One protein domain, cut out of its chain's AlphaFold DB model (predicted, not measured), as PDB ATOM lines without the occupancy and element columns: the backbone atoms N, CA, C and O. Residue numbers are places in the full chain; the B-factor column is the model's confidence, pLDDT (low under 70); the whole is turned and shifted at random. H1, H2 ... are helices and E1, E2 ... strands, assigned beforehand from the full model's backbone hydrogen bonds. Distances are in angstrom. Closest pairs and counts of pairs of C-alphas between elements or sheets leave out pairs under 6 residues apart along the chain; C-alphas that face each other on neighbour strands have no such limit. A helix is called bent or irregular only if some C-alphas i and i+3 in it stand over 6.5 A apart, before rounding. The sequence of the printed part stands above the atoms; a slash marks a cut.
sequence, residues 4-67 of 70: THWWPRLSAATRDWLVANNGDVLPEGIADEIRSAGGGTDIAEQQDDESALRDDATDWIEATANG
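What this domain is: This is residues 4 to 67 of the 70 residues of an uncharacterized protein of Rathayibacter sp. Leaf294 (UniProt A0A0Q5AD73). A small antiparallel hairpin, E1 and E2, sits with five helices set at varied angles in a loose ring; H3 is beside the hairpin, and H5 crosses H2 on another side. The tip of the hairpin, at Asp 48, and Gly 67 after H5 mark the two ends of the long axis. The printed part has 64 residues, in the order H1, H2, H3, H4, E1, E2, H5, and is mostly helix. It is compact, with a radius of gyration of the C-alphas of 10.6 A, yet elongated, spanning 34 by 20 by 18 A.

Where its parts are: Find E1 at residues 43 to 45 and E2 at 51 to 53. H5, residues 55 to 65, runs 15.1 A to C-alpha 65 at (-8.467, 13.466, -12.625). H1, residues 4 to 9, begins at C-alpha 4 (-9.227, 23.008, -21.794) and is only just irregular, C-alphas 5 and 8 being 6.9 A apart. H2 takes residues 12 to 21, 14.1 A; H3 28 to 36, 12.1 A; H4 39 to 42.

How they stand to each other: In the hairpin, look for N 44 and O 52, 2.8 A apart, within hydrogen-bond range. Residues 25 to 26 pair antiparallel with 51 to 52 of E2. From H3, the closest C-alphas to E2 are Ala 31 and Ser 51, 6.9 A. H4 is close to but not clearly touching H5, at C-alphas Asp 42 and Ala 57, 6.3 A. H5 touches H2, closest at C-alphas Val 19 and Ala 65, 5.8 A, opposite ways at a steep tilt of 69 degrees, only just short of about perpendicular. H1 is close but not clearly touching H3, at C-alphas Trp 6 and Ile 34, 7.3 A. H3 and H5 are apart. Every O i to N i+4 pair is within hydrogen-bond range in H2, H3 and H5; H1 has 0 of 2, with 1 of 3 O i to N i+3 pairs, and H4 is too short for an i+4 pair.

The domain as a whole: The C-alphas of Asp 48 and Gly 67 are the two farthest apart, 33.9 A. The printed part has no cut and no long link. Mean pLDDT of the printed part is 90.3; residues 47 and 67 are under 70.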
ATOM      1  N   THR A   4      -7.797  22.748 -22.019       89.81
ATOM      2  CA  THR A   4      -9.227  23.008 -21.794       89.81
ATOM      3  C   THR A   4      -9.998  23.235 -23.097       89.81
ATOM      4  O   THR A   4     -11.206  22.993 -23.158       89.81
ATOM      5  N   HIS A   5      -9.325  23.656 -24.175       90.50
ATOM      6  CA  HIS A   5      -9.967  23.869 -25.463       90.50
ATOM      7  C   HIS A   5     -10.242  22.548 -26.181       90.50
ATOM      8  O   HIS A   5     -11.322  22.411 -26.755       90.50
ATOM      9  N   TRP A   6      -9.304  21.600 -26.208       94.25
ATOM     10  CA  TRP A   6      -9.445  20.357 -26.981       94.25
ATOM     11  C   TRP A   6      -9.946  19.173 -26.149       94.25
ATOM     12  O   TRP A   6     -10.655  18.326 -26.688       94.25
ATOM     13  N   TRP A   7      -9.696  19.157 -24.839       94.12
ATOM     14  CA  TRP A   7     -10.179  18.136 -23.907       94.12
ATOM     15  C   TRP A   7     -11.682  17.815 -24.023       94.12
ATOM     16  O   TRP A   7     -12.022  16.640 -24.181       94.12
ATOM     17  N   PRO A   8     -12.618  18.791 -24.032       94.38
ATOM     18  CA  PRO A   8     -14.049  18.488 -24.137       94.38
ATOM     19  C   PRO A   8     -14.470  17.941 -25.509       94.38
ATOM     20  O   PRO A   8     -15.594  17.458 -25.647       94.38
ATOM     21  N   ARG A   9     -13.601  18.025 -26.526       95.44
ATOM     22  CA  ARG A   9     -13.860  17.496 -27.874       95.44
ATOM     23  C   ARG A   9     -13.505  16.018 -28.002       95.44
ATOM     24  O   ARG A   9     -13.941  15.390 -28.961       95.44
ATOM     25  N   LEU A  10     -12.754  15.475 -27.046       96.06
ATOM     26  CA  LEU A  10     -12.414  14.063 -27.006       96.06
ATOM     27  C   LEU A  10     -13.608  13.197 -26.600       96.06
ATOM     28  O   LEU A  10     -14.468  13.562 -25.786       96.06
ATOM     29  N   SER A  11     -13.602  11.974 -27.097       96.38
ATOM     30  CA  SER A  11     -14.478  10.895 -26.674       96.38
ATOM     31  C   SER A  11     -14.294  10.608 -25.187       96.38
ATOM     32  O   SER A  11     -13.228  10.823 -24.609       96.38
ATOM     33  N   ALA A  12     -15.350  10.113 -24.542       94.44
ATOM     34  CA  ALA A  12     -15.282   9.744 -23.128       94.44
ATOM     35  C   ALA A  12     -14.235   8.646 -22.878       94.44
ATOM     36  O   ALA A  12     -13.497   8.732 -21.908       94.44
ATOM     37  N   ALA A  13     -14.123   7.673 -23.791       94.81
ATOM     38  CA  ALA A  13     -13.122   6.609 -23.715       94.81
ATOM     39  C   ALA A  13     -11.683   7.148 -23.779       94.81
ATOM     40  O   ALA A  13     -10.824   6.707 -23.028       94.81
ATOM     41  N   THR A  14     -11.434   8.137 -24.635       95.69
ATOM     42  CA  THR A  14     -10.112   8.753 -24.790       95.69
ATOM     43  C   THR A  14      -9.739   9.578 -23.567       95.69
ATOM     44  O   THR A  14      -8.619   9.477 -23.082       95.69
ATOM     45  N   ARG A  15     -10.692  10.328 -22.999       95.06
ATOM     46  CA  ARG A  15     -10.485  11.037 -21.726       95.06
ATOM     47  C   ARG A  15     -10.210  10.084 -20.565       95.06
ATOM     48  O   ARG A  15      -9.303  10.350 -19.791       95.06
ATOM     49  N   ASP A  16     -10.954   8.985 -20.464       94.56
ATOM     50  CA  ASP A  16     -10.752   7.956 -19.434       94.56
ATOM     51  C   ASP A  16      -9.366   7.303 -19.547       94.56
ATOM     52  O   ASP A  16      -8.633   7.214 -18.563       94.56
ATOM     53  N   TRP A  17      -8.956   6.953 -20.770       95.25
ATOM     54  CA  TRP A  17      -7.622   6.413 -21.014       95.25
ATOM     55  C   TRP A  17      -6.526   7.411 -20.635       95.25
ATOM     56  O   TRP A  17      -5.572   7.025 -19.963       95.25
ATOM     57  N   LEU A  18      -6.674   8.683 -21.021       94.75
ATOM     58  CA  LEU A  18      -5.708   9.732 -20.693       94.75
ATOM     59  C   LEU A  18      -5.625   9.965 -19.185       94.75
ATOM     60  O   LEU A  18      -4.530  10.078 -18.661       94.75
ATOM     61  N   VAL A  19      -6.749   9.959 -18.467       93.56
ATOM     62  CA  VAL A  19      -6.755  10.037 -16.998       93.56
ATOM     63  C   VAL A  19      -5.970   8.883 -16.364       93.56
ATOM     64  O   VAL A  19      -5.267   9.091 -15.381       93.56
ATOM     65  N   ALA A  20      -6.068   7.676 -16.925       93.62
ATOM     66  CA  ALA A  20      -5.394   6.499 -16.384       93.62
ATOM     67  C   ALA A  20      -3.927   6.332 -16.842       93.62
ATOM     68  O   ALA A  20      -3.183   5.617 -16.175       93.62
ATOM     69  N   ASN A  21      -3.519   6.942 -17.965       93.88
ATOM     70  CA  ASN A  21      -2.243   6.669 -18.654       93.88
ATOM     71  C   ASN A  21      -1.562   7.952 -19.199       93.88
ATOM     72  O   ASN A  21      -0.881   7.914 -20.220       93.88
ATOM     73  N   ASN A  22      -1.756   9.116 -18.571       89.50
ATOM     74  CA  ASN A  22      -1.242  10.421 -19.046       89.50
ATOM     75  C   ASN A  22       0.295  10.551 -19.118       89.50
ATOM     76  O   ASN A  22       0.782  11.495 -19.741       89.50
ATOM     77  N   GLY A  23       1.043   9.643 -18.488       86.94
ATOM     78  CA  GLY A  23       2.507   9.561 -18.555       86.94
ATOM     79  C   GLY A  23       3.038   8.512 -19.539       86.94
ATOM     80  O   GLY A  23       4.252   8.378 -19.685       86.94
ATOM     81  N   ASP A  24       2.151   7.761 -20.195       91.19
ATOM     82  CA  ASP A  24       2.502   6.695 -21.133       91.19
ATOM     83  C   ASP A  24       2.540   7.189 -22.588       91.19
ATOM     84  O   ASP A  24       2.036   8.260 -22.945       91.19
ATOM     85  N   VAL A  25       3.137   6.366 -23.455       92.94
ATOM     86  CA  VAL A  25       3.122   6.593 -24.904       92.94
ATOM     87  C   VAL A  25       1.684   6.512 -25.415       92.94
ATOM     88  O   VAL A  25       0.952   5.560 -25.144       92.94
ATOM     89  N   LEU A  26       1.286   7.516 -26.190       93.00
ATOM     90  CA  LEU A  26      -0.021   7.621 -26.813       93.00
ATOM     91  C   LEU A  26      -0.173   6.565 -27.916       93.00
ATOM     92  O   LEU A  26       0.570   6.592 -28.901       93.00
ATOM     93  N   PRO A  27      -1.194   5.696 -27.827       93.75
ATOM     94  CA  PRO A  27      -1.618   4.875 -28.947       93.75
ATOM     95  C   PRO A  27      -1.968   5.752 -30.150       93.75
ATOM     96  O   PRO A  27      -2.559   6.822 -29.994       93.75
ATOM     97  N   GLU A  28      -1.693   5.259 -31.357       91.19
ATOM     98  CA  GLU A  28      -1.936   5.975 -32.617       91.19
ATOM     99  C   GLU A  28      -3.349   6.577 -32.718       91.19
ATOM    100  O   GLU A  28      -3.494   7.744 -33.076       91.19
ATOM    101  N   GLY A  29      -4.385   5.833 -32.313       93.25
ATOM    102  CA  GLY A  29      -5.773   6.302 -32.357       93.25
ATOM    103  C   GLY A  29      -6.079   7.429 -31.367       93.25
ATOM    104  O   GLY A  29      -6.854   8.327 -31.680       93.25
ATOM    105  N   ILE A  30      -5.434   7.424 -30.199       94.88
ATOM    106  CA  ILE A  30      -5.582   8.490 -29.197       94.88
ATOM    107  C   ILE A  30      -4.823   9.737 -29.651       94.88
ATOM    108  O   ILE A  30      -5.355  10.844 -29.581       94.88
ATOM    109  N   ALA A  31      -3.609   9.559 -30.176       93.31
ATOM    110  CA  ALA A  31      -2.817  10.653 -30.719       93.31
ATOM    111  C   ALA A  31      -3.508  11.316 -31.927       93.31
ATOM    112  O   ALA A  31      -3.502  12.543 -32.039       93.31
ATOM    113  N   ASP A  32      -4.131  10.537 -32.816       94.06
ATOM    114  CA  ASP A  32      -4.927  11.056 -33.938       94.06
ATOM    115  C   ASP A  32      -6.144  11.856 -33.457       94.06
ATOM    116  O   ASP A  32      -6.373  12.981 -33.907       94.06
ATOM    117  N   GLU A  33      -6.874  11.338 -32.466       95.94
ATOM    118  CA  GLU A  33      -8.033  12.031 -31.908       95.94
ATOM    119  C   GLU A  33      -7.647  13.360 -31.241       95.94
ATOM    120  O   GLU A  33      -8.303  14.380 -31.470       95.94
ATOM    121  N   ILE A  34      -6.541  13.390 -30.488       94.00
ATOM    122  CA  ILE A  34      -5.996  14.622 -29.898       94.00
ATOM    123  C   ILE A  34      -5.613  15.623 -30.995       94.00
ATOM    124  O   ILE A  34      -5.966  16.804 -30.899       94.00
ATOM    125  N   ARG A  35      -4.944  15.178 -32.070       93.69
ATOM    126  CA  ARG A  35      -4.607  16.046 -33.216       93.69
ATOM    127  C   ARG A  35      -5.867  16.605 -33.882       93.69
ATOM    128  O   ARG A  35      -5.930  17.810 -34.124       93.69
ATOM    129  N   SER A  36      -6.878  15.768 -34.105       94.81
ATOM    130  CA  SER A  36      -8.169  16.149 -34.696       94.81
ATOM    131  C   SER A  36      -8.949  17.142 -33.822       94.81
ATOM    132  O   SER A  36      -9.559  18.089 -34.324       94.81
ATOM    133  N   ALA A  37      -8.855  17.003 -32.497       94.44
ATOM    134  CA  ALA A  37      -9.440  17.927 -31.525       94.44
ATOM    135  C   ALA A  37      -8.701  19.280 -31.421       94.44
ATOM    136  O   ALA A  37      -9.209  20.212 -30.783       94.44
ATOM    137  N   GLY A  38      -7.528  19.403 -32.055       93.44
ATOM    138  CA  GLY A  38      -6.675  20.593 -32.054       93.44
ATOM    139  C   GLY A  38      -5.538  20.569 -31.024       93.44
ATOM    140  O   GLY A  38      -4.795  21.539 -30.936       93.44
ATOM    141  N   GLY A  39      -5.368  19.479 -30.273       91.88
ATOM    142  CA  GLY A  39      -4.335  19.315 -29.242       91.88
ATOM    143  C   GLY A  39      -2.972  18.849 -29.753       91.88
ATOM    144  O   GLY A  39      -2.108  18.493 -28.962       91.88
ATOM    145  N   GLY A  40      -2.738  18.842 -31.069       90.38
ATOM    146  CA  GLY A  40      -1.485  18.333 -31.644       90.38
ATOM    147  C   GLY A  40      -0.218  19.042 -31.145       90.38
ATOM    148  O   GLY A  40       0.845  18.438 -31.125       90.38
ATOM    149  N   THR A  41      -0.318  20.298 -30.692       90.25
ATOM    150  CA  THR A  41       0.820  21.030 -30.097       90.25
ATOM    151  C   THR A  41       1.229  20.518 -28.721       90.25
ATOM    152  O   THR A  41       2.341  20.791 -28.277       90.25
ATOM    153  N   ASP A  42       0.319  19.818 -28.050       91.25
ATOM    154  CA  ASP A  42       0.477  19.286 -26.697       91.25
ATOM    155  C   ASP A  42       0.972  17.829 -26.722       91.25
ATOM    156  O   ASP A  42       1.183  17.219 -25.678       91.25
ATOM    157  N   ILE A  43       1.227  17.304 -27.926       90.62
ATOM    158  CA  ILE A  43       1.930  16.050 -28.171       90.62
ATOM    159  C   ILE A  43       3.412  16.364 -28.410       90.62
ATOM    160  O   ILE A  43       3.773  17.248 -29.196       90.62
ATOM    161  N   ALA A  44       4.284  15.646 -27.714       88.62
ATOM    162  CA  ALA A  44       5.702  15.559 -28.008       88.62
ATOM    163  C   ALA A  44       5.962  14.318 -28.871       88.62
ATOM    164  O   ALA A  44       5.544  13.214 -28.529       88.62
ATOM    165  N   GLU A  45       6.656  14.508 -29.990       82.69
ATOM    166  CA  GLU A  45       7.216  13.407 -30.773       82.69
ATOM    167  C   GLU A  45       8.550  13.010 -30.133       82.69
ATOM    168  O   GLU A  45       9.457  13.840 -30.007       82.69
ATOM    169  N   GLN A  46       8.650  11.766 -29.675       76.62
ATOM    170  CA  GLN A  46       9.877  11.207 -29.126       76.62
ATOM    171  C   GLN A  46      10.729  10.584 -30.238       76.62
ATOM    172  O   GLN A  46      10.302  10.426 -31.385       76.62
ATOM    173  N   GLN A  47      11.978  10.257 -29.907       65.06
ATOM    174  CA  GLN A  47      12.778   9.393 -30.773       65.06
ATOM    175  C   GLN A  47      12.054   8.038 -30.850       65.06
ATOM    176  O   GLN A  47      11.520   7.610 -29.836       65.06
ATOM    177  N   ASP A  48      11.987   7.433 -32.043       76.19
ATOM    178  CA  ASP A  48      11.305   6.152 -32.331       76.19
ATOM    179  C   ASP A  48       9.801   6.215 -32.709       76.19
ATOM    180  O   ASP A  48       9.113   5.199 -32.663       76.19
ATOM    181  N   ASP A  49       9.303   7.366 -33.193       73.06
ATOM    182  CA  ASP A  49       7.905   7.558 -33.675       73.06
ATOM    183  C   ASP A  49       6.844   7.482 -32.553       73.06
ATOM    184  O   ASP A  49       5.634   7.528 -32.781       73.06
ATOM    185  N   GLU A  50       7.296   7.418 -31.302       84.19
ATOM    186  CA  GLU A  50       6.443   7.398 -30.123       84.19
ATOM    187  C   GLU A  50       5.919   8.810 -29.826       84.19
ATOM    188  O   GLU A  50       6.671   9.779 -29.717       84.19
ATOM    189  N   SER A  51       4.601   8.949 -29.698       89.94
ATOM    190  CA  SER A  51       3.952  10.206 -29.315       89.94
ATOM    191  C   SER A  51       3.641  10.174 -27.822       89.94
ATOM    192  O   SER A  51       3.051   9.207 -27.363       89.94
ATOM    193  N   ALA A  52       3.974  11.209 -27.060       92.75
ATOM    194  CA  ALA A  52       3.592  11.335 -25.649       92.75
ATOM    195  C   ALA A  52       2.961  12.706 -25.392       92.75
ATOM    196  O   ALA A  52       3.155  13.634 -26.181       92.75
ATOM    197  N   LEU A  53       2.202  12.859 -24.308       92.50
ATOM    198  CA  LEU A  53       1.787  14.192 -23.879       92.50
ATOM    199  C   LEU A  53       2.986  14.989 -23.362       92.50
ATOM    200  O   LEU A  53       3.948  14.443 -22.825       92.50
ATOM    201  N   ARG A  54       2.924  16.305 -23.546       92.19
ATOM    202  CA  ARG A  54       3.834  17.234 -22.877       92.19
ATOM    203  C   ARG A  54       3.467  17.363 -21.404       92.19
ATOM    204  O   ARG A  54       2.298  17.262 -21.050       92.19
ATOM    205  N   ASP A  55       4.469  17.709 -20.605       90.25
ATOM    206  CA  ASP A  55       4.370  17.874 -19.151       90.25
ATOM    207  C   ASP A  55       3.189  18.769 -18.735       90.25
ATOM    208  O   ASP A  55       2.362  18.353 -17.934       90.25
ATOM    209  N   ASP A  56       3.006  19.928 -19.385       90.25
ATOM    210  CA  ASP A  56       1.889  20.843 -19.096       90.25
ATOM    211  C   ASP A  56       0.499  20.209 -19.328       90.25
ATOM    212  O   ASP A  56      -0.470  20.533 -18.643       90.25
ATOM    213  N   ALA A  57       0.377  19.314 -20.314       91.62
ATOM    214  CA  ALA A  57      -0.872  18.613 -20.598       91.62
ATOM    215  C   ALA A  57      -1.090  17.442 -19.633       91.62
ATOM    216  O   ALA A  57      -2.224  17.206 -19.215       91.62
ATOM    217  N   THR A  58      -0.022  16.732 -19.269       92.00
ATOM    218  CA  THR A  58      -0.051  15.670 -18.258       92.00
ATOM    219  C   THR A  58      -0.468  16.229 -16.898       92.00
ATOM    220  O   THR A  58      -1.451  15.739 -16.343       92.00
ATOM    221  N   ASP A  59       0.164  17.312 -16.434       90.88
ATOM    222  CA  ASP A  59      -0.122  17.968 -15.146       90.88
ATOM    223  C   ASP A  59      -1.588  18.424 -15.050       90.88
ATOM    224  O   ASP A  59      -2.292  18.143 -14.076       90.88
ATOM    225  N   TRP A  60      -2.117  19.021 -16.122       92.50
ATOM    226  CA  TRP A  60      -3.522  19.418 -16.161       92.50
ATOM    227  C   TRP A  60      -4.485  18.222 -16.087       92.50
ATOM    228  O   TRP A  60      -5.535  18.302 -15.437       92.50
ATOM    229  N   ILE A  61      -4.158  17.107 -16.751       91.19
ATOM    230  CA  ILE A  61      -4.977  15.887 -16.695       91.19
ATOM    231  C   ILE A  61      -4.921  15.283 -15.295       91.19
ATOM    232  O   ILE A  61      -5.962  14.854 -14.804       91.19
ATOM    233  N   GLU A  62      -3.759  15.278 -14.637       90.25
ATOM    234  CA  GLU A  62      -3.627  14.840 -13.242       90.25
ATOM    235  C   GLU A  62      -4.486  15.698 -12.304       90.25
ATOM    236  O   GLU A  62      -5.266  15.150 -11.518       90.25
ATOM    237  N   ALA A  63      -4.437  17.025 -12.439       88.19
ATOM    238  CA  ALA A  63      -5.277  17.935 -11.660       88.19
ATOM    239  C   ALA A  63      -6.780  17.714 -11.926       88.19
ATOM    240  O   ALA A  63      -7.595  17.698 -11.000       88.19
ATOM    241  N   THR A  64      -7.165  17.483 -13.185       86.12
ATOM    242  CA  THR A  64      -8.558  17.189 -13.573       86.12
ATOM    243  C   THR A  64      -9.030  15.840 -13.036       86.12
ATOM    244  O   THR A  64     -10.149  15.728 -12.531       86.12
ATOM    245  N   ALA A  65      -8.181  14.815 -13.105       83.88
ATOM    246  CA  ALA A  65      -8.467  13.466 -12.625       83.88
ATOM    247  C   ALA A  65      -8.656  13.414 -11.104       83.88
ATOM    248  O   ALA A  65      -9.558  12.729 -10.618       83.88
ATOM    249  N   ASN A  66      -7.836  14.159 -10.357       80.56
ATOM    250  CA  ASN A  66      -7.936  14.246  -8.901       80.56
ATOM    251  C   ASN A  66      -9.084  15.158  -8.426       80.56
ATOM    252  O   ASN A  66      -9.337  15.248  -7.225       80.56
ATOM    253  N   GLY A  67      -9.812  15.807  -9.346       69.38
ATOM    254  CA  GLY A  67     -10.866  16.763  -8.999       69.38
ATOM    255  C   GLY A  67     -10.320  18.046  -8.365       69.38
ATOM    256  O   GLY A  67     -11.051  18.729  -7.655       69.38
TER     257      GLY A  67